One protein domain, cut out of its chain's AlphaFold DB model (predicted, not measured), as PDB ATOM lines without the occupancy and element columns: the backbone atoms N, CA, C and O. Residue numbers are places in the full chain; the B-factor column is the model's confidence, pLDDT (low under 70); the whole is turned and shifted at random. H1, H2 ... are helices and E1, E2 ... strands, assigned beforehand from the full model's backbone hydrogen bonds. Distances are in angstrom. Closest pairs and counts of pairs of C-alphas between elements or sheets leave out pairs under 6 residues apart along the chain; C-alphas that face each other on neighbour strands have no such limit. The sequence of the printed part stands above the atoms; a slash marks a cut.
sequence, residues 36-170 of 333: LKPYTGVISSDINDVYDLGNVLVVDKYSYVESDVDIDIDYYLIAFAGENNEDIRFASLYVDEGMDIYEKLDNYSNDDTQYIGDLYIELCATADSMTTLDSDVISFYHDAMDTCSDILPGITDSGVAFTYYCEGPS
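This is residues 36 to 170 of the 333 residues of an uncharacterized protein of Clostridium sp. CAG:678 (UniProt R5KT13). Five strands, E2, E3, E4, E6 and E5, of which E2, E3, E5 and E6 bend, close into a small barrel, with the longer helix H2 packed slantwise on its outside. The shorter H1 lies outside too, well away from H2, and the short E1 pairs onto E2. The 135 printed residues run E1 E2 E3 E4 H1 E5 H2 E6, a mixed class of helices and strands; the barrel is mixed, with E4 and E6 parallel. The whole is compact, with a radius of gyration of the C-alphas of 14.0 A, and spans 37 by 35 by 31 A.

E1 is residues 36 to 38, from C-alpha 36 at (-25.383, -0.103, 23.572). E2 is residues 49 to 65, 25.3 A, and bends by 116 degrees at residue 56. E3 is residues 73 to 81, E4 88 to 96, H1 102 to 109 and E5 120 to 129. H2 is residues 135 to 149, 20.9 A. E6, residues 156 to 166, ends at C-alpha 166 (-31.987, 3.653, 30.999).

E2, E3 and E4 form a meander, each strand the antiparallel neighbour of the one before, with hairpins E2 and E3, E3 and E4; N 57 and O 79 are 2.9 A apart, N 76 and O 93 2.9 A. E4 is parallel to E6, with N 94 and O 162 at 2.8 A. E5 is antiparallel to E6, with N 128 and O 161 at 2.9 A, and to E2, with N 53 and O 123 at 2.9 A. E1 is parallel to E2, with N 37 and O 50 at 2.8 A. H2 is on the barrel at a height over the sheet of 7.8 A, over E3 and, only just, with 3 C-alphas, over E4; its closest C-alphas to E3 are Tyr 141 and Leu 77, 7.2 A. H1 is on it at a height of 8.4 A. H1 and H2 are apart. In both, every O i to N i+4 pair is within hydrogen-bond range.

The C-alphas farthest apart, Val 69 and Glu 86, are 43.1 A apart. The printed part has no cut and no long link. Its mean pLDDT is 89.8; residues 68 and 84 to 86 are under 70.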
ATOM      1  N   LEU A  36     -24.032   0.381  23.829       94.06
ATOM      2  CA  LEU A  36     -25.383  -0.103  23.572       94.06
ATOM      3  C   LEU A  36     -25.384  -1.122  22.430       94.06
ATOM      4  O   LEU A  36     -24.912  -0.832  21.327       94.06
ATOM      5  N   LYS A  37     -25.960  -2.296  22.679       92.00
ATOM      6  CA  LYS A  37     -26.065  -3.407  21.729       92.00
ATOM      7  C   LYS A  37     -27.486  -3.968  21.728       92.00
ATOM      8  O   LYS A  37     -28.137  -3.952  22.762       92.00
ATOM      9  N   PRO A  38     -27.990  -4.502  20.606       88.75
ATOM     10  CA  PRO A  38     -29.240  -5.254  20.636       88.75
ATOM     11  C   PRO A  38     -29.067  -6.534  21.464       88.75
ATOM     12  O   PRO A  38     -28.023  -7.193  21.383       88.75
ATOM     13  N   TYR A  39     -30.087  -6.919  22.230       86.06
ATOM     14  CA  TYR A  39     -30.082  -8.219  22.896       86.06
ATOM     15  C   TYR A  39     -30.239  -9.356  21.876       86.06
ATOM     16  O   TYR A  39     -31.148  -9.354  21.050       86.06
ATOM     17  N   THR A  40     -29.339 -10.341  21.922       82.06
ATOM     18  CA  THR A  40     -29.305 -11.470  20.965       82.06
ATOM     19  C   THR A  40     -29.464 -12.831  21.645       82.06
ATOM     20  O   THR A  40     -29.109 -13.854  21.073       82.06
ATOM     21  N   GLY A  41     -29.971 -12.866  22.883       78.19
ATOM     22  CA  GLY A  41     -30.132 -14.110  23.650       78.19
ATOM     23  C   GLY A  41     -28.864 -14.600  24.357       78.19
ATOM     24  O   GLY A  41     -28.931 -15.549  25.135       78.19
ATOM     25  N   VAL A  42     -27.713 -13.960  24.123       79.25
ATOM     26  CA  VAL A  42     -26.429 -14.332  24.731       79.25
ATOM     27  C   VAL A  42     -25.830 -13.141  25.468       79.25
ATOM     28  O   VAL A  42     -25.659 -12.063  24.898       79.25
ATOM     29  N   ILE A  43     -25.476 -13.366  26.735       83.12
ATOM     30  CA  ILE A  43     -24.753 -12.399  27.562       83.12
ATOM     31  C   ILE A  43     -23.277 -12.403  27.152       83.12
ATOM     32  O   ILE A  43     -22.642 -13.453  27.025       83.12
ATOM     33  N   SER A  44     -22.740 -11.213  26.921       82.06
ATOM     34  CA  SER A  44     -21.342 -10.956  26.592       82.06
ATOM     35  C   SER A  44     -20.471 -11.091  27.833       82.06
ATOM     36  O   SER A  44     -20.913 -10.870  28.953       82.06
ATOM     37  N   SER A  45     -19.194 -11.412  27.641       80.44
ATOM     38  CA  SER A  45     -18.212 -11.331  28.727       80.44
ATOM     39  C   SER A  45     -17.756  -9.896  29.018       80.44
ATOM     40  O   SER A  45     -16.974  -9.691  29.946       80.44
ATOM     41  N   ASP A  46     -18.143  -8.923  28.186       84.12
ATOM     42  CA  ASP A  46     -17.820  -7.517  28.412       84.12
ATOM     43  C   ASP A  46     -18.823  -6.892  29.384       84.12
ATOM     44  O   ASP A  46     -20.000  -6.730  29.078       84.12
ATOM     45  N   ILE A  47     -18.323  -6.516  30.559       80.06
ATOM     46  CA  ILE A  47     -19.099  -5.895  31.638       80.06
ATOM     47  C   ILE A  47     -19.638  -4.500  31.287       80.06
ATOM     48  O   ILE A  47     -20.423  -3.946  32.048       80.06
ATOM     49  N   ASN A  48     -19.171  -3.897  30.189       86.44
ATOM     50  CA  ASN A  48     -19.635  -2.587  29.730       86.44
ATOM     51  C   ASN A  48     -20.769  -2.710  28.695       86.44
ATOM     52  O   ASN A  48     -21.237  -1.696  28.178       86.44
ATOM     53  N   ASP A  49     -21.201  -3.926  28.356       92.62
ATOM     54  CA  ASP A  49     -22.288  -4.116  27.403       92.62
ATOM     55  C   ASP A  49     -23.636  -3.785  28.055       92.62
ATOM     56  O   ASP A  49     -24.033  -4.367  29.066       92.62
ATOM     57  N   VAL A  50     -24.349  -2.846  27.434       95.19
ATOM     58  CA  VAL A  50     -25.734  -2.499  27.754       95.19
ATOM     59  C   VAL A  50     -26.600  -2.983  26.603       95.19
ATOM     60  O   VAL A  50     -26.327  -2.704  25.437       95.19
ATOM     61  N   TYR A  51     -27.654  -3.715  26.923       94.69
ATOM     62  CA  TYR A  51     -28.553  -4.315  25.956       94.69
ATOM     63  C   TYR A  51     -29.804  -3.472  25.776       94.69
ATOM     64  O   TYR A  51     -30.450  -3.135  26.758       94.69
ATOM     65  N   ASP A  52     -30.164  -3.182  24.531       93.81
ATOM     66  CA  ASP A  52     -31.491  -2.708  24.151       93.81
ATOM     67  C   ASP A  52     -32.430  -3.917  24.038       93.81
ATOM     68  O   ASP A  52     -32.249  -4.777  23.164       93.81
ATOM     69  N   LEU A  53     -33.399  -3.994  24.951       92.69
ATOM     70  CA  LEU A  53     -34.445  -5.016  24.977       92.69
ATOM     71  C   LEU A  53     -35.733  -4.557  24.277       92.69
ATOM     72  O   LEU A  53     -36.673  -5.343  24.144       92.69
ATOM     73  N   GLY A  54     -35.802  -3.302  23.827       91.62
ATOM     74  CA  GLY A  54     -37.037  -2.701  23.342       91.62
ATOM     75  C   GLY A  54     -38.100  -2.618  24.440       91.62
ATOM     76  O   GLY A  54     -37.790  -2.360  25.600       91.62
ATOM     77  N   ASN A  55     -39.365  -2.821  24.066       93.19
ATOM     78  CA  ASN A  55     -40.478  -2.798  25.015       93.19
ATOM     79  C   ASN A  55     -40.571  -4.118  25.782       93.19
ATOM     80  O   ASN A  55     -40.812  -5.170  25.185       93.19
ATOM     81  N   VAL A  56     -40.456  -4.038  27.103       95.19
ATOM     82  CA  VAL A  56     -40.641  -5.163  28.020       95.19
ATOM     83  C   VAL A  56     -41.900  -4.957  28.849       95.19
ATOM     84  O   VAL A  56     -42.256  -3.826  29.182       95.19
ATOM     85  N   LEU A  57     -42.578  -6.053  29.172       95.00
ATOM     86  CA  LEU A  57     -43.704  -6.064  30.095       95.00
ATOM     87  C   LEU A  57     -43.170  -6.228  31.518       95.00
ATOM     88  O   LEU A  57     -42.460  -7.195  31.798       95.00
ATOM     89  N   VAL A  58     -43.547  -5.323  32.415       96.19
ATOM     90  CA  VAL A  58     -43.343  -5.501  33.855       96.19
ATOM     91  C   VAL A  58     -44.512  -6.318  34.390       96.19
ATOM     92  O   VAL A  58     -45.667  -5.967  34.160       96.19
ATOM     93  N   VAL A  59     -44.213  -7.446  35.029       94.00
ATOM     94  CA  VAL A  59     -45.224  -8.418  35.460       94.00
ATOM     95  C   VAL A  59     -45.562  -8.213  36.927       94.00
ATOM     96  O   VAL A  59     -46.727  -8.028  37.251       94.00
ATOM     97  N   ASP A  60     -44.553  -8.248  37.797       91.00
ATOM     98  CA  ASP A  60     -44.743  -8.115  39.244       91.00
ATOM     99  C   ASP A  60     -43.436  -7.722  39.948       91.00
ATOM    100  O   ASP A  60     -42.348  -7.978  39.424       91.00
ATOM    101  N   LYS A  61     -43.534  -7.149  41.150       94.31
ATOM    102  CA  LYS A  61     -42.417  -6.998  42.093       94.31
ATOM    103  C   LYS A  61     -42.370  -8.240  42.976       94.31
ATOM    104  O   LYS A  61     -43.248  -8.448  43.806       94.31
ATOM    105  N   TYR A  62     -41.341  -9.066  42.813       93.94
ATOM    106  CA  TYR A  62     -41.274 -10.360  43.503       93.94
ATOM    107  C   TYR A  62     -40.370 -10.353  44.740       93.94
ATOM    108  O   TYR A  62     -40.488 -11.229  45.597       93.94
ATOM    109  N   SER A  63     -39.439  -9.404  44.837       93.06
ATOM    110  CA  SER A  63     -38.530  -9.301  45.978       93.06
ATOM    111  C   SER A  63     -38.024  -7.876  46.150       93.06
ATOM    112  O   SER A  63     -38.074  -7.068  45.222       93.06
ATOM    113  N   TYR A  64     -37.535  -7.582  47.346       91.25
ATOM    114  CA  TYR A  64     -36.879  -6.330  47.677       91.25
ATOM    115  C   TYR A  64     -35.846  -6.564  48.784       91.25
ATOM    116  O   TYR A  64     -35.959  -7.506  49.574       91.25
ATOM    117  N   VAL A  65     -34.835  -5.705  48.838       86.44
ATOM    118  CA  VAL A  65     -33.834  -5.658  49.902       86.44
ATOM    119  C   VAL A  65     -33.834  -4.243  50.457       86.44
ATOM    120  O   VAL A  65     -33.336  -3.321  49.817       86.44
ATOM    121  N   GLU A  66     -34.406  -4.094  51.649       82.50
ATOM    122  CA  GLU A  66     -34.357  -2.852  52.424       82.50
ATOM    123  C   GLU A  66     -33.020  -2.747  53.167       82.50
ATOM    124  O   GLU A  66     -32.547  -3.719  53.774       82.50
ATOM    125  N   SER A  67     -32.424  -1.557  53.167       74.44
ATOM    126  CA  SER A  67     -31.221  -1.261  53.937       74.44
ATOM    127  C   SER A  67     -31.356   0.047  54.711       74.44
ATOM    128  O   SER A  67     -31.516   1.119  54.148       74.44
ATOM    129  N   ASP A  68     -31.148  -0.006  56.030       68.44
ATOM    130  CA  ASP A  68     -31.112   1.195  56.883       68.44
ATOM    131  C   ASP A  68     -29.931   2.144  56.560       68.44
ATOM    132  O   ASP A  68     -29.852   3.260  57.087       68.44
ATOM    133  N   VAL A  69     -28.947   1.675  55.785       70.00
ATOM    134  CA  VAL A  69     -27.675   2.373  55.523       70.00
ATOM    135  C   VAL A  69     -27.312   2.489  54.046       70.00
ATOM    136  O   VAL A  69     -26.470   3.328  53.718       70.00
ATOM    137  N   ASP A  70     -27.922   1.674  53.191       74.38
ATOM    138  CA  ASP A  70     -27.693   1.655  51.749       74.38
ATOM    139  C   ASP A  70     -28.980   2.034  51.004       74.38
ATOM    140  O   ASP A  70     -29.953   2.473  51.606       74.38
ATOM    141  N   ILE A  71     -28.934   1.946  49.680       82.25
ATOM    142  CA  ILE A  71     -30.060   2.240  48.796       82.25
ATOM    143  C   ILE A  71     -30.961   1.002  48.771       82.25
ATOM    144  O   ILE A  71     -30.433  -0.107  48.640       82.25
ATOM    145  N   ASP A  72     -32.277   1.186  48.891       85.81
ATOM    146  CA  ASP A  72     -33.211   0.068  48.766       85.81
ATOM    147  C   ASP A  72     -33.212  -0.466  47.328       85.81
ATOM    148  O   ASP A  72     -32.992   0.259  46.347       85.81
ATOM    149  N   ILE A  73     -33.396  -1.777  47.218       90.38
ATOM    150  CA  ILE A  73     -33.296  -2.514  45.963       90.38
ATOM    151  C   ILE A  73     -34.588  -3.274  45.743       90.38
ATOM    152  O   ILE A  73     -34.994  -4.063  46.594       90.38
ATOM    153  N   ASP A  74     -35.147  -3.136  44.550       94.44
ATOM    154  CA  ASP A  74     -36.314  -3.866  44.097       94.44
ATOM    155  C   ASP A  74     -35.975  -4.827  42.962       94.44
ATOM    156  O   ASP A  74     -35.179  -4.541  42.059       94.44
ATOM    157  N   TYR A  75     -36.642  -5.979  42.993       96.44
ATOM    158  CA  TYR A  75     -36.558  -6.992  41.958       96.44
ATOM    159  C   TYR A  75     -37.928  -7.237  41.332       96.44
ATOM    160  O   TYR A  75     -38.888  -7.641  41.997       96.44
ATOM    161  N   TYR A  76     -37.988  -7.050  40.017       97.06
ATOM    162  CA  TYR A  76     -39.196  -7.218  39.222       97.06
ATOM    163  C   TYR A  76     -39.077  -8.411  38.281       97.06
ATOM    164  O   TYR A  76     -38.025  -8.673  37.697       97.06
ATOM    165  N   LEU A  77     -40.181  -9.126  38.103       96.50
ATOM    166  CA  LEU A  77     -40.344 -10.118  37.057       96.50
ATOM    167  C   LEU A  77     -40.735  -9.371  35.783       96.50
ATOM    168  O   LEU A  77     -41.748  -8.672  35.754       96.50
ATOM    169  N   ILE A  78     -39.942  -9.521  34.724       96.62
ATOM    170  CA  ILE A  78     -40.242  -8.934  33.417       96.62
ATOM    171  C   ILE A  78     -40.433 -10.022  32.370       96.62
ATOM    172  O   ILE A  78     -39.775 -11.063  32.418       96.62
ATOM    173  N   ALA A  79     -41.303  -9.763  31.398       94.38
ATOM    174  CA  ALA A  79     -41.437 -10.560  30.190       94.38
ATOM    175  C   ALA A  79     -40.927  -9.760  28.988       94.38
ATOM    176  O   ALA A  79     -41.347  -8.626  28.747       94.38
ATOM    177  N   PHE A  80     -40.019 -10.353  28.222       92.75
ATOM    178  CA  PHE A  80     -39.367  -9.692  27.096       92.75
ATOM    179  C   PHE A  80     -39.232 -10.637  25.904       92.75
ATOM    180  O   PHE A  80     -39.277 -11.863  26.042       92.75
ATOM    181  N   ALA A  81     -39.081 -10.053  24.719       87.94
ATOM    182  CA  ALA A  81     -38.847 -10.808  23.501       87.94
ATOM    183  C   ALA A  81     -37.400 -11.326  23.468       87.94
ATOM    184  O   ALA A  81     -36.443 -10.555  23.538       87.94
ATOM    185  N   GLY A  82     -37.250 -12.647  23.393       75.19
ATOM    186  CA  GLY A  82     -35.971 -13.330  23.253       75.19
ATOM    187  C   GLY A  82     -35.408 -13.250  21.833       75.19
ATOM    188  O   GLY A  82     -35.755 -12.377  21.037       75.19
ATOM    189  N   GLU A  83     -34.515 -14.184  21.496       72.44
ATOM    190  CA  GLU A  83     -33.862 -14.219  20.183       72.44
ATOM    191  C   GLU A  83     -34.899 -14.232  19.038       72.44
ATOM    192  O   GLU A  83     -35.860 -15.001  19.052       72.44
ATOM    193  N   ASN A  84     -34.709 -13.359  18.043       64.94
ATOM    194  CA  ASN A  84     -35.563 -13.210  16.854       64.94
ATOM    195  C   ASN A  84     -37.024 -12.772  17.098       64.94
ATOM    196  O   ASN A  84     -37.818 -12.834  16.165       64.94
ATOM    197  N   ASN A  85     -37.385 -12.285  18.293       66.62
ATOM    198  CA  ASN A  85     -38.764 -11.919  18.661       66.62
ATOM    199  C   ASN A  85     -39.785 -13.074  18.588       66.62
ATOM    200  O   ASN A  85     -40.992 -12.824  18.571       66.62
ATOM    201  N   GLU A  86     -39.332 -14.327  18.533       67.06
ATOM    202  CA  GLU A  86     -40.233 -15.480  18.387       67.06
ATOM    203  C   GLU A  86     -40.642 -16.077  19.742       67.06
ATOM    204  O   GLU A  86     -41.787 -16.500  19.896       67.06
ATOM    205  N   ASP A  87     -39.755 -16.018  20.742       82.50
ATOM    206  CA  ASP A  87     -39.994 -16.573  22.077       82.50
ATOM    207  C   ASP A  87     -40.041 -15.466  23.135       82.50
ATOM    208  O   ASP A  87     -39.073 -14.723  23.302       82.50
ATOM    209  N   ILE A  88     -41.132 -15.379  23.899       88.75
ATOM    210  CA  ILE A  88     -41.200 -14.509  25.080       88.75
ATOM    211  C   ILE A  88     -40.586 -15.243  26.270       88.75
ATOM    212  O   ILE A  88     -40.880 -16.420  26.503       88.75
ATOM    213  N   ARG A  89     -39.740 -14.553  27.034       92.06
ATOM    214  CA  ARG A  89     -39.061 -15.121  28.201       92.06
ATOM    215  C   ARG A  89     -39.225 -14.256  29.436       92.06
ATOM    216  O   ARG A  89     -39.345 -13.038  29.328       92.06
ATOM    217  N   PHE A  90     -39.188 -14.903  30.595       94.56
ATOM    218  CA  PHE A  90     -39.091 -14.228  31.880       94.56
ATOM    219  C   PHE A  90     -37.632 -13.924  32.222       94.56
ATOM    220  O   PHE A  90     -36.734 -14.717  31.937       94.56
ATOM    221  N   ALA A  91     -37.399 -12.788  32.865       95.81
ATOM    222  CA  ALA A  91     -36.128 -12.421  33.481       95.81
ATOM    223  C   ALA A  91     -36.377 -11.637  34.769       95.81
ATOM    224  O   ALA A  91     -37.475 -11.122  34.990       95.81
ATOM    225  N   SER A  92     -35.344 -11.545  35.599       97.44
ATOM    226  CA  SER A  92     -35.334 -10.611  36.722       97.44
ATOM    227  C   SER A  92     -34.845  -9.248  36.246       97.44
ATOM    228  O   SER A  92     -33.887  -9.180  35.481       97.44
ATOM    229  N   LEU A  93     -35.446  -8.172  36.744       97.88
ATOM    230  CA  LEU A  93     -34.967  -6.802  36.609       97.88
ATOM    231  C   LEU A  93     -34.662  -6.240  37.998       97.88
ATOM    232  O   LEU A  93     -35.560  -6.112  38.822       97.88
ATOM    233  N   TYR A  94     -33.399  -5.912  38.231       96.38
ATOM    234  CA  TYR A  94     -32.917  -5.157  39.380       96.38
ATOM    235  C   TYR A  94     -33.098  -3.661  39.126       96.38
ATOM    236  O   TYR A  94     -32.710  -3.162  38.059       96.38
ATOM    237  N   VAL A  95     -33.610  -2.956  40.131       96.06
ATOM    238  CA  VAL A  95     -33.702  -1.493  40.178       96.06
ATOM    239  C   VAL A  95     -33.400  -1.026  41.597       96.06
ATOM    240  O   VAL A  95     -33.905  -1.612  42.547       96.06
ATOM    241  N   ASP A  96     -32.606   0.032  41.751       93.06
ATOM    242  CA  ASP A  96     -32.393   0.681  43.051       93.06
ATOM    243  C   ASP A  96     -33.059   2.062  43.118       93.06
ATOM    244  O   ASP A  96     -33.350   2.665  42.082       93.06
ATOM    245  N   GLU A  97     -33.292   2.579  44.329       89.31
ATOM    246  CA  GLU A  97     -33.940   3.888  44.552       89.31
ATOM    247  C   GLU A  97     -33.222   5.082  43.915       89.31
ATOM    248  O   GLU A  97     -33.800   6.160  43.768       89.31
ATOM    249  N   GLY A  98     -31.944   4.927  43.561       88.38
ATOM    250  CA  GLY A  98     -31.172   5.958  42.880       88.38
ATOM    251  C   GLY A  98     -31.483   6.061  41.386       88.38
ATOM    252  O   GLY A  98     -31.102   7.058  40.765       88.38
ATOM    253  N   MET A  99     -32.148   5.061  40.805       91.69
ATOM    254  CA  MET A  99     -32.485   5.012  39.385       91.69
ATOM    255  C   MET A  99     -33.761   5.803  39.080       91.69
ATOM    256  O   MET A  99     -34.732   5.799  39.833       91.69
ATOM    257  N   ASP A 100     -33.791   6.456  37.921       90.25
ATOM    258  CA  ASP A 100     -34.911   7.291  37.464       90.25
ATOM    259  C   ASP A 100     -36.218   6.509  37.239       90.25
ATOM    260  O   ASP A 100     -37.305   7.078  37.347       90.25
ATOM    261  N   ILE A 101     -36.128   5.206  36.973       94.88
ATOM    262  CA  ILE A 101     -37.289   4.328  36.786       94.88
ATOM    263  C   ILE A 101     -37.941   3.870  38.101       94.88
ATOM    264  O   ILE A 101     -39.081   3.403  38.072       94.88
ATOM    265  N   TYR A 102     -37.251   3.987  39.241       94.00
ATOM    266  CA  TYR A 102     -37.676   3.367  40.501       94.00
ATOM    267  C   TYR A 102     -39.086   3.790  40.915       94.00
ATOM    268  O   TYR A 102     -39.974   2.950  41.039       94.00
ATOM    269  N   GLU A 103     -39.339   5.099  41.016       93.19
ATOM    270  CA  GLU A 103     -40.640   5.626  41.447       93.19
ATOM    271  C   GLU A 103     -41.779   5.170  40.519       93.19
ATOM    272  O   GLU A 103     -42.903   4.940  40.961       93.19
ATOM    273  N   LYS A 104     -41.512   4.994  39.221       94.62
ATOM    274  CA  LYS A 104     -42.512   4.508  38.260       94.62
ATOM    275  C   LYS A 104     -42.888   3.049  38.529       94.62
ATOM    276  O   LYS A 104     -44.070   2.715  38.453       94.62
ATOM    277  N   LEU A 105     -41.910   2.194  38.825       95.38
ATOM    278  CA  LEU A 105     -42.130   0.765  39.066       95.38
ATOM    279  C   LEU A 105     -42.682   0.485  40.465       95.38
ATOM    280  O   LEU A 105     -43.566  -0.363  40.612       95.38
ATOM    281  N   ASP A 106     -42.225   1.227  41.470       92.12
ATOM    282  CA  ASP A 106     -42.765   1.140  42.824       92.12
ATOM    283  C   ASP A 106     -44.236   1.586  42.859       92.12
ATOM    284  O   ASP A 106     -45.092   0.864  43.372       92.12
ATOM    285  N   ASN A 107     -44.580   2.696  42.192       92.88
ATOM    286  CA  ASN A 107     -45.976   3.128  42.065       92.88
ATOM    287  C   ASN A 107     -46.852   2.085  41.364       92.88
ATOM    288  O   ASN A 107     -47.982   1.869  41.788       92.88
ATOM    289  N   TYR A 108     -46.351   1.434  40.310       92.62
ATOM    290  CA  TYR A 108     -47.083   0.356  39.639       92.62
ATOM    291  C   TYR A 108     -47.346  -0.828  40.578       92.62
ATOM    292  O   TYR A 108     -48.453  -1.356  40.608       92.62
ATOM    293  N   SER A 109     -46.352  -1.205  41.381       89.56
ATOM    294  CA  SER A 109     -46.415  -2.386  42.254       89.56
ATOM    295  C   SER A 109     -47.270  -2.183  43.507       89.56
ATOM    296  O   SER A 109     -47.746  -3.149  44.102       89.56
ATOM    297  N   ASN A 110     -47.460  -0.926  43.911       88.38
ATOM    298  CA  ASN A 110     -48.272  -0.536  45.064       88.38
ATOM    299  C   ASN A 110     -49.675  -0.030  44.677       88.38
ATOM    300  O   ASN A 110     -50.454   0.356  45.552       88.38
ATOM    301  N   ASP A 111     -50.009  -0.001  43.385       89.19
ATOM    302  CA  ASP A 111     -51.319   0.419  42.892       89.19
ATOM    303  C   ASP A 111     -52.230  -0.799  42.680       89.19
ATOM    304  O   ASP A 111     -52.185  -1.471  41.652       89.19
ATOM    305  N   ASP A 112     -53.130  -1.029  43.643       86.12
ATOM    306  CA  ASP A 112     -54.151  -2.092  43.624       86.12
ATOM    307  C   ASP A 112     -55.119  -2.026  42.418       86.12
ATOM    308  O   ASP A 112     -56.013  -2.869  42.284       86.12
ATOM    309  N   THR A 113     -55.029  -0.985  41.583       88.44
ATOM    310  CA  THR A 113     -55.833  -0.834  40.365       88.44
ATOM    311  C   THR A 113     -55.115  -1.263  39.089       88.44
ATOM    312  O   THR A 113     -55.780  -1.359  38.055       88.44
ATOM    313  N   GLN A 114     -53.809  -1.531  39.158       84.38
ATOM    314  CA  GLN A 114     -53.003  -2.002  38.035       84.38
ATOM    315  C   GLN A 114     -53.091  -3.522  37.886       84.38
ATOM    316  O   GLN A 114     -53.178  -4.267  38.863       84.38
ATOM    317  N   TYR A 115     -53.025  -3.986  36.644       85.06
ATOM    318  CA  TYR A 115     -53.038  -5.396  36.279       85.06
ATOM    319  C   TYR A 115     -51.767  -5.777  35.515       85.06
ATOM    320  O   TYR A 115     -51.095  -4.943  34.893       85.06
ATOM    321  N   ILE A 116     -51.458  -7.078  35.502       86.31
ATOM    322  CA  ILE A 116     -50.449  -7.640  34.595       86.31
ATOM    323  C   ILE A 116     -50.845  -7.272  33.162       86.31
ATOM    324  O   ILE A 116     -51.930  -7.622  32.698       86.31
ATOM    325  N   GLY A 117     -49.948  -6.590  32.455       84.75
ATOM    326  CA  GLY A 117     -50.196  -6.090  31.100       84.75
ATOM    327  C   GLY A 117     -50.377  -4.577  31.007       84.75
ATOM    328  O   GLY A 117     -50.360  -4.058  29.893       84.75
ATOM    329  N   ASP A 118     -50.508  -3.867  32.130       90.69
ATOM    330  CA  ASP A 118     -50.732  -2.416  32.114       90.69
ATOM    331  C   ASP A 118     -49.437  -1.599  31.993       90.69
ATOM    332  O   ASP A 118     -49.474  -0.460  31.519       90.69
ATOM    333  N   LEU A 119     -48.282  -2.177  32.348       94.62
ATOM    334  CA  LEU A 119     -46.998  -1.483  32.299       94.62
ATOM    335  C   LEU A 119     -46.014  -2.102  31.303       94.62
ATOM    336  O   LEU A 119     -45.435  -3.163  31.536       94.62
ATOM    337  N   TYR A 120     -45.752  -1.356  30.230       95.25
ATOM    338  CA  TYR A 120     -44.629  -1.591  29.327       95.25
ATOM    339  C   TYR A 120     -43.595  -0.480  29.477       95.25
ATOM    340  O   TYR A 120     -43.952   0.698  29.578       95.25
ATOM    341  N   ILE A 121     -42.318  -0.853  29.457       96.12
ATOM    342  CA  ILE A 121     -41.199   0.092  29.481       96.12
ATOM    343  C   ILE A 121     -40.240  -0.216  28.333       96.12
ATOM    344  O   ILE A 121     -39.978  -1.382  28.039       96.12
ATOM    345  N   GLU A 122     -39.699   0.821  27.694       95.56
ATOM    346  CA  GLU A 122     -38.519   0.646  26.847       95.56
ATOM    347  C   GLU A 122     -37.312   0.435  27.761       95.56
ATOM    348  O   GLU A 122     -37.053   1.263  28.632       95.56
ATOM    349  N   LEU A 123     -36.583  -0.668  27.602       96.19
ATOM    350  CA  LEU A 123     -35.531  -1.051  28.540       96.19
ATOM    351  C   LEU A 123     -34.170  -1.141  27.859       96.19
ATOM    352  O   LEU A 123     -33.961  -1.931  26.937       96.19
ATOM    353  N   CYS A 124     -33.216  -0.382  28.392       96.56
ATOM    354  CA  CYS A 124     -31.802  -0.684  28.263       96.56
ATOM    355  C   CYS A 124     -31.264  -1.181  29.606       96.56
ATOM    356  O   CYS A 124     -31.493  -0.542  30.635       96.56
ATOM    357  N   ALA A 125     -30.543  -2.300  29.599       96.19
ATOM    358  CA  ALA A 125     -30.053  -2.929  30.821       96.19
ATOM    359  C   ALA A 125     -28.709  -3.631  30.616       96.19
ATOM    360  O   ALA A 125     -28.435  -4.153  29.536       96.19
ATOM    361  N   THR A 126     -27.882  -3.700  31.656       95.19
ATOM    362  CA  THR A 126     -26.787  -4.681  31.684       95.19
ATOM    363  C   THR A 126     -27.356  -6.050  32.043       95.19
ATOM    364  O   THR A 126     -28.440  -6.146  32.623       95.19
ATOM    365  N   ALA A 127     -26.659  -7.121  31.669       94.06
ATOM    366  CA  ALA A 127     -27.136  -8.482  31.871       94.06
ATOM    367  C   ALA A 127     -26.089  -9.335  32.583       94.06
ATOM    368  O   ALA A 127     -24.921  -9.331  32.205       94.06
ATOM    369  N   ASP A 128     -26.551 -10.123  33.543       93.12
ATOM    370  CA  ASP A 128     -25.782 -11.135  34.249       93.12
ATOM    371  C   ASP A 128     -26.546 -12.462  34.291       93.12
ATOM    372  O   ASP A 128     -27.746 -12.551  34.016       93.12
ATOM    373  N   SER A 129     -25.835 -13.541  34.620       91.94
ATOM    374  CA  SER A 129     -26.495 -14.820  34.885       91.94
ATOM    375  C   SER A 129     -27.375 -14.701  36.127       91.94
ATOM    376  O   SER A 129     -26.911 -14.195  37.136       91.94
ATOM    377  N   MET A 130     -28.577 -15.285  36.115       91.44
ATOM    378  CA  MET A 130     -29.442 -15.374  37.303       91.44
ATOM    379  C   MET A 130     -28.712 -15.931  38.540       91.44
ATOM    380  O   MET A 130     -29.024 -15.581  39.670       91.44
ATOM    381  N   THR A 131     -27.692 -16.769  38.328       91.06
ATOM    382  CA  THR A 131     -26.866 -17.349  39.398       91.06
ATOM    383  C   THR A 131     -26.007 -16.342  40.171       91.06
ATOM    384  O   THR A 131     -25.406 -16.726  41.172       91.06
ATOM    385  N   THR A 132     -25.912 -15.086  39.719       89.69
ATOM    386  CA  THR A 132     -25.226 -14.012  40.455       89.69
ATOM    387  C   THR A 132     -26.079 -13.426  41.577       89.69
ATOM    388  O   THR A 132     -25.524 -12.789  42.472       89.69
ATOM    389  N   LEU A 133     -27.398 -13.644  41.546       89.38
ATOM    390  CA  LEU A 133     -28.308 -13.215  42.600       89.38
ATOM    391  C   LEU A 133     -28.169 -14.093  43.850       89.38
ATOM    392  O   LEU A 133     -27.696 -15.232  43.794       89.38
ATOM    393  N   ASP A 134     -28.604 -13.556  44.989       90.44
ATOM    394  CA  ASP A 134     -28.691 -14.323  46.230       90.44
ATOM    395  C   ASP A 134     -29.680 -15.494  46.075       90.44
ATOM    396  O   ASP A 134     -30.701 -15.382  45.394       90.44
ATOM    397  N   SER A 135     -29.389 -16.629  46.717       89.94
ATOM    398  CA  SER A 135     -30.232 -17.826  46.643       89.94
ATOM    399  C   SER A 135     -31.668 -17.593  47.109       89.94
ATOM    400  O   SER A 135     -32.585 -18.237  46.589       89.94
ATOM    401  N   ASP A 136     -31.873 -16.687  48.064       90.69
ATOM    402  CA  ASP A 136     -33.205 -16.360  48.564       90.69
ATOM    403  C   ASP A 136     -33.991 -15.580  47.497       90.69
ATOM    404  O   ASP A 136     -35.137 -15.921  47.199       90.69
ATOM    405  N   VAL A 137     -33.345 -14.621  46.823       93.00
ATOM    406  CA  VAL A 137     -33.936 -13.860  45.705       93.00
ATOM    407  C   VAL A 137     -34.279 -14.786  44.535       93.00
ATOM    408  O   VAL A 137     -35.381 -14.710  43.998       93.00
ATOM    409  N   ILE A 138     -33.389 -15.720  44.182       94.06
ATOM    410  CA  ILE A 138     -33.648 -16.725  43.134       94.06
ATOM    411  C   ILE A 138     -34.868 -17.591  43.484       94.06
ATOM    412  O   ILE A 138     -35.651 -17.953  42.607       94.06
ATOM    413  N   SER A 139     -35.051 -17.925  44.764       93.50
ATOM    414  CA  SER A 139     -36.207 -18.711  45.206       93.50
ATOM    415  C   SER A 139     -37.510 -17.929  45.022       93.50
ATOM    416  O   SER A 139     -38.448 -18.449  44.422       93.50
ATOM    417  N   PHE A 140     -37.542 -16.655  45.429       95.25
ATOM    418  CA  PHE A 140     -38.704 -15.787  45.204       95.25
ATOM    419  C   PHE A 140     -38.996 -15.554  43.717       95.25
ATOM    420  O   PHE A 140     -40.157 -15.503  43.317       95.25
ATOM    421  N   TYR A 141     -37.956 -15.465  42.886       95.88
ATOM    422  CA  TYR A 141     -38.100 -15.359  41.436       95.88
ATOM    423  C   TYR A 141     -38.853 -16.562  40.849       95.88
ATOM    424  O   TYR A 141     -39.802 -16.390  40.081       95.88
ATOM    425  N   HIS A 142     -38.472 -17.782  41.236       94.31
ATOM    426  CA  HIS A 142     -39.145 -18.992  40.766       94.31
ATOM    427  C   HIS A 142     -40.581 -19.115  41.299       94.31
ATOM    428  O   HIS A 142     -41.469 -19.482  40.531       94.31
ATOM    429  N   ASP A 143     -40.844 -18.721  42.548       93.06
ATOM    430  CA  ASP A 143     -42.209 -18.685  43.097       93.06
ATOM    431  C   ASP A 143     -43.118 -17.711  42.315       93.06
ATOM    432  O   ASP A 143     -44.283 -18.018  42.019       93.06
ATOM    433  N   ALA A 144     -42.588 -16.545  41.927       92.88
ATOM    434  CA  ALA A 144     -43.311 -15.561  41.122       92.88
ATOM    435  C   ALA A 144     -43.560 -16.058  39.691       92.88
ATOM    436  O   ALA A 144     -44.666 -15.908  39.165       92.88
ATOM    437  N   MET A 145     -42.566 -16.702  39.070       92.88
ATOM    438  CA  MET A 145     -42.724 -17.354  37.769       92.88
ATOM    439  C   MET A 145     -43.810 -18.428  37.791       92.88
ATOM    440  O   MET A 145     -44.663 -18.443  36.904       92.88
ATOM    441  N   ASP A 146     -43.797 -19.308  38.794       91.19
ATOM    442  CA  ASP A 146     -44.786 -20.376  38.935       91.19
ATOM    443  C   ASP A 146     -46.193 -19.784  39.076       91.19
ATOM    444  O   ASP A 146     -47.118 -20.213  38.383       91.19
ATOM    445  N   THR A 147     -46.336 -18.724  39.875       88.62
ATOM    446  CA  THR A 147     -47.601 -17.986  40.033       88.62
ATOM    447  C   THR A 147     -48.069 -17.360  38.715       88.62
ATOM    448  O   THR A 147     -49.251 -17.422  38.370       88.62
ATOM    449  N   CYS A 148     -47.146 -16.789  37.938       87.44
ATOM    450  CA  CYS A 148     -47.460 -16.145  36.665       87.44
ATOM    451  C   CYS A 148     -47.687 -17.137  35.519       87.44
ATOM    452  O   CYS A 148     -48.370 -16.793  34.553       87.44
ATOM    453  N   SER A 149     -47.162 -18.361  35.608       81.75
ATOM    454  CA  SER A 149     -47.269 -19.378  34.551       81.75
ATOM    455  C   SER A 149     -48.717 -19.777  34.237       81.75
ATOM    456  O   SER A 149     -49.036 -20.108  33.093       81.75
ATOM    457  N   ASP A 150     -49.612 -19.654  35.222       81.25
ATOM    458  CA  ASP A 150     -51.053 -19.875  35.065       81.25
ATOM    459  C   ASP A 150     -51.738 -18.772  34.236       81.25
ATOM    460  O   ASP A 150     -52.756 -19.018  33.581       81.25
ATOM    461  N   ILE A 151     -51.205 -17.547  34.275       81.75
ATOM    462  CA  ILE A 151     -51.781 -16.347  33.644       81.75
ATOM    463  C   ILE A 151     -51.144 -16.103  32.273       81.75
ATOM    464  O   ILE A 151     -51.828 -15.733  31.318       81.75
ATOM    465  N   LEU A 152     -49.839 -16.345  32.167       84.38
ATOM    466  CA  LEU A 152     -49.029 -16.153  30.972       84.38
ATOM    467  C   LEU A 152     -48.422 -17.497  30.527       84.38
ATOM    468  O   LEU A 152     -47.213 -17.718  30.654       84.38
ATOM    469  N   PRO A 153     -49.249 -18.426  30.009       82.81
ATOM    470  CA  PRO A 153     -48.783 -19.754  29.649       82.81
ATOM    471  C   PRO A 153     -47.825 -19.702  28.455       82.81
ATOM    472  O   PRO A 153     -48.072 -19.021  27.459       82.81
ATOM    473  N   GLY A 154     -46.760 -20.499  28.528       83.56
ATOM    474  CA  GLY A 154     -45.795 -20.661  27.438       83.56
ATOM    475  C   GLY A 154     -44.601 -19.707  27.476       83.56
ATOM    476  O   GLY A 154     -43.732 -19.832  26.619       83.56
ATOM    477  N   ILE A 155     -44.517 -18.812  28.466       88.94
ATOM    478  CA  ILE A 155     -43.306 -18.026  28.728       88.94
ATOM    479  C   ILE A 155     -42.316 -18.883  29.525       88.94
ATOM    480  O   ILE A 155     -42.679 -19.506  30.523       88.94
ATOM    481  N   THR A 156     -41.061 -18.925  29.084       89.44
ATOM    482  CA  THR A 156     -39.998 -19.716  29.727       89.44
ATOM    483  C   THR A 156     -38.979 -18.834  30.435       89.44
ATOM    484  O   THR A 156     -38.780 -17.684  30.051       89.44
ATOM    485  N   ASP A 157     -38.265 -19.391  31.410       92.50
ATOM    486  CA  ASP A 157     -37.124 -18.723  32.041       92.50
ATOM    487  C   ASP A 157     -36.009 -18.428  31.017       92.50
ATOM    488  O   ASP A 157     -35.653 -19.278  30.193       92.50
ATOM    489  N   SER A 158     -35.456 -17.217  31.060       92.12
ATOM    490  CA  SER A 158     -34.258 -16.846  30.302       92.12
ATOM    491  C   SER A 158     -32.955 -17.233  31.008       92.12
ATOM    492  O   SER A 158     -31.934 -17.394  30.340       92.12
ATOM    493  N   GLY A 159     -32.973 -17.379  32.336       92.75
ATOM    494  CA  GLY A 159     -31.791 -17.536  33.178       92.75
ATOM    495  C   GLY A 159     -30.967 -16.252  33.324       92.75
ATOM    496  O   GLY A 159     -29.786 -16.327  33.682       92.75
ATOM    497  N   VAL A 160     -31.558 -15.089  33.028       93.75
ATOM    498  CA  VAL A 160     -30.881 -13.785  32.998       93.75
ATOM    499  C   VAL A 160     -31.431 -12.852  34.071       93.75
ATOM    500  O   VAL A 160     -32.645 -12.711  34.234       93.75
ATOM    501  N   ALA A 161     -30.517 -12.191  34.775       95.38
ATOM    502  CA  ALA A 161     -30.811 -11.066  35.644       95.38
ATOM    503  C   ALA A 161     -30.322  -9.783  34.966       95.38
ATOM    504  O   ALA A 161     -29.147  -9.652  34.623       95.38
ATOM    505  N   PHE A 162     -31.233  -8.846  34.750       96.31
ATOM    506  CA  PHE A 162     -30.949  -7.535  34.193       96.31
ATOM    507  C   PHE A 162     -30.794  -6.509  35.309       96.31
ATOM    508  O   PHE A 162     -31.521  -6.558  36.295       96.31
ATOM    509  N   THR A 163     -29.888  -5.556  35.127       96.25
ATOM    510  CA  THR A 163     -29.809  -4.338  35.945       96.25
ATOM    511  C   THR A 163     -30.201  -3.167  35.066       96.25
ATOM    512  O   THR A 163     -29.625  -2.983  33.990       96.25
ATOM    513  N   TYR A 164     -31.198  -2.399  35.500       97.19
ATOM    514  CA  TYR A 164     -31.663  -1.240  34.749       97.19
ATOM    515  C   TYR A 164     -30.517  -0.253  34.462       97.19
ATOM    516  O   TYR A 164     -29.672   0.004  35.318       97.19
ATOM    517  N   TYR A 165     -30.496   0.297  33.244       96.12
ATOM    518  CA  TYR A 165     -29.522   1.310  32.830       96.12
ATOM    519  C   TYR A 165     -30.193   2.596  32.326       96.12
ATOM    520  O   TYR A 165     -29.801   3.681  32.746       96.12
ATOM    521  N   CYS A 166     -31.176   2.502  31.423       96.69
ATOM    522  CA  CYS A 166     -31.987   3.653  30.999       96.69
ATOM    523  C   CYS A 166     -33.301   3.238  30.310       96.69
ATOM    524  O   CYS A 166     -33.436   2.107  29.836       96.69
ATOM    525  N   GLU A 167     -34.253   4.173  30.198       95.69
ATOM    526  CA  GLU A 167     -35.548   3.952  29.536       95.69
ATOM    527  C   GLU A 167     -35.403   4.093  28.008       95.69
ATOM    528  O   GLU A 167     -35.679   5.136  27.409       95.69
ATOM    529  N   GLY A 168     -34.891   3.034  27.380       94.25
ATOM    530  CA  GLY A 168     -34.783   2.897  25.932       94.25
ATOM    531  C   GLY A 168     -33.542   3.540  25.288       94.25
ATOM    532  O   GLY A 168     -32.815   4.334  25.897       94.25
ATOM    533  N   PRO A 169     -33.290   3.228  24.000       94.56
ATOM    534  CA  PRO A 169     -32.065   3.614  23.291       94.56
ATOM    535  C   PRO A 169     -31.914   5.132  23.122       94.56
ATOM    536  O   PRO A 169     -30.805   5.640  22.943       94.56
ATOM    537  N   SER A 170     -33.021   5.878  23.184       95.75
ATOM    538  CA  SER A 170     -33.014   7.341  23.084       95.75
ATOM    539  C   SER A 170     -32.450   8.027  24.337       95.75
ATOM    540  O   SER A 170     -31.850   9.098  24.219       95.75
TER     541      SER A 170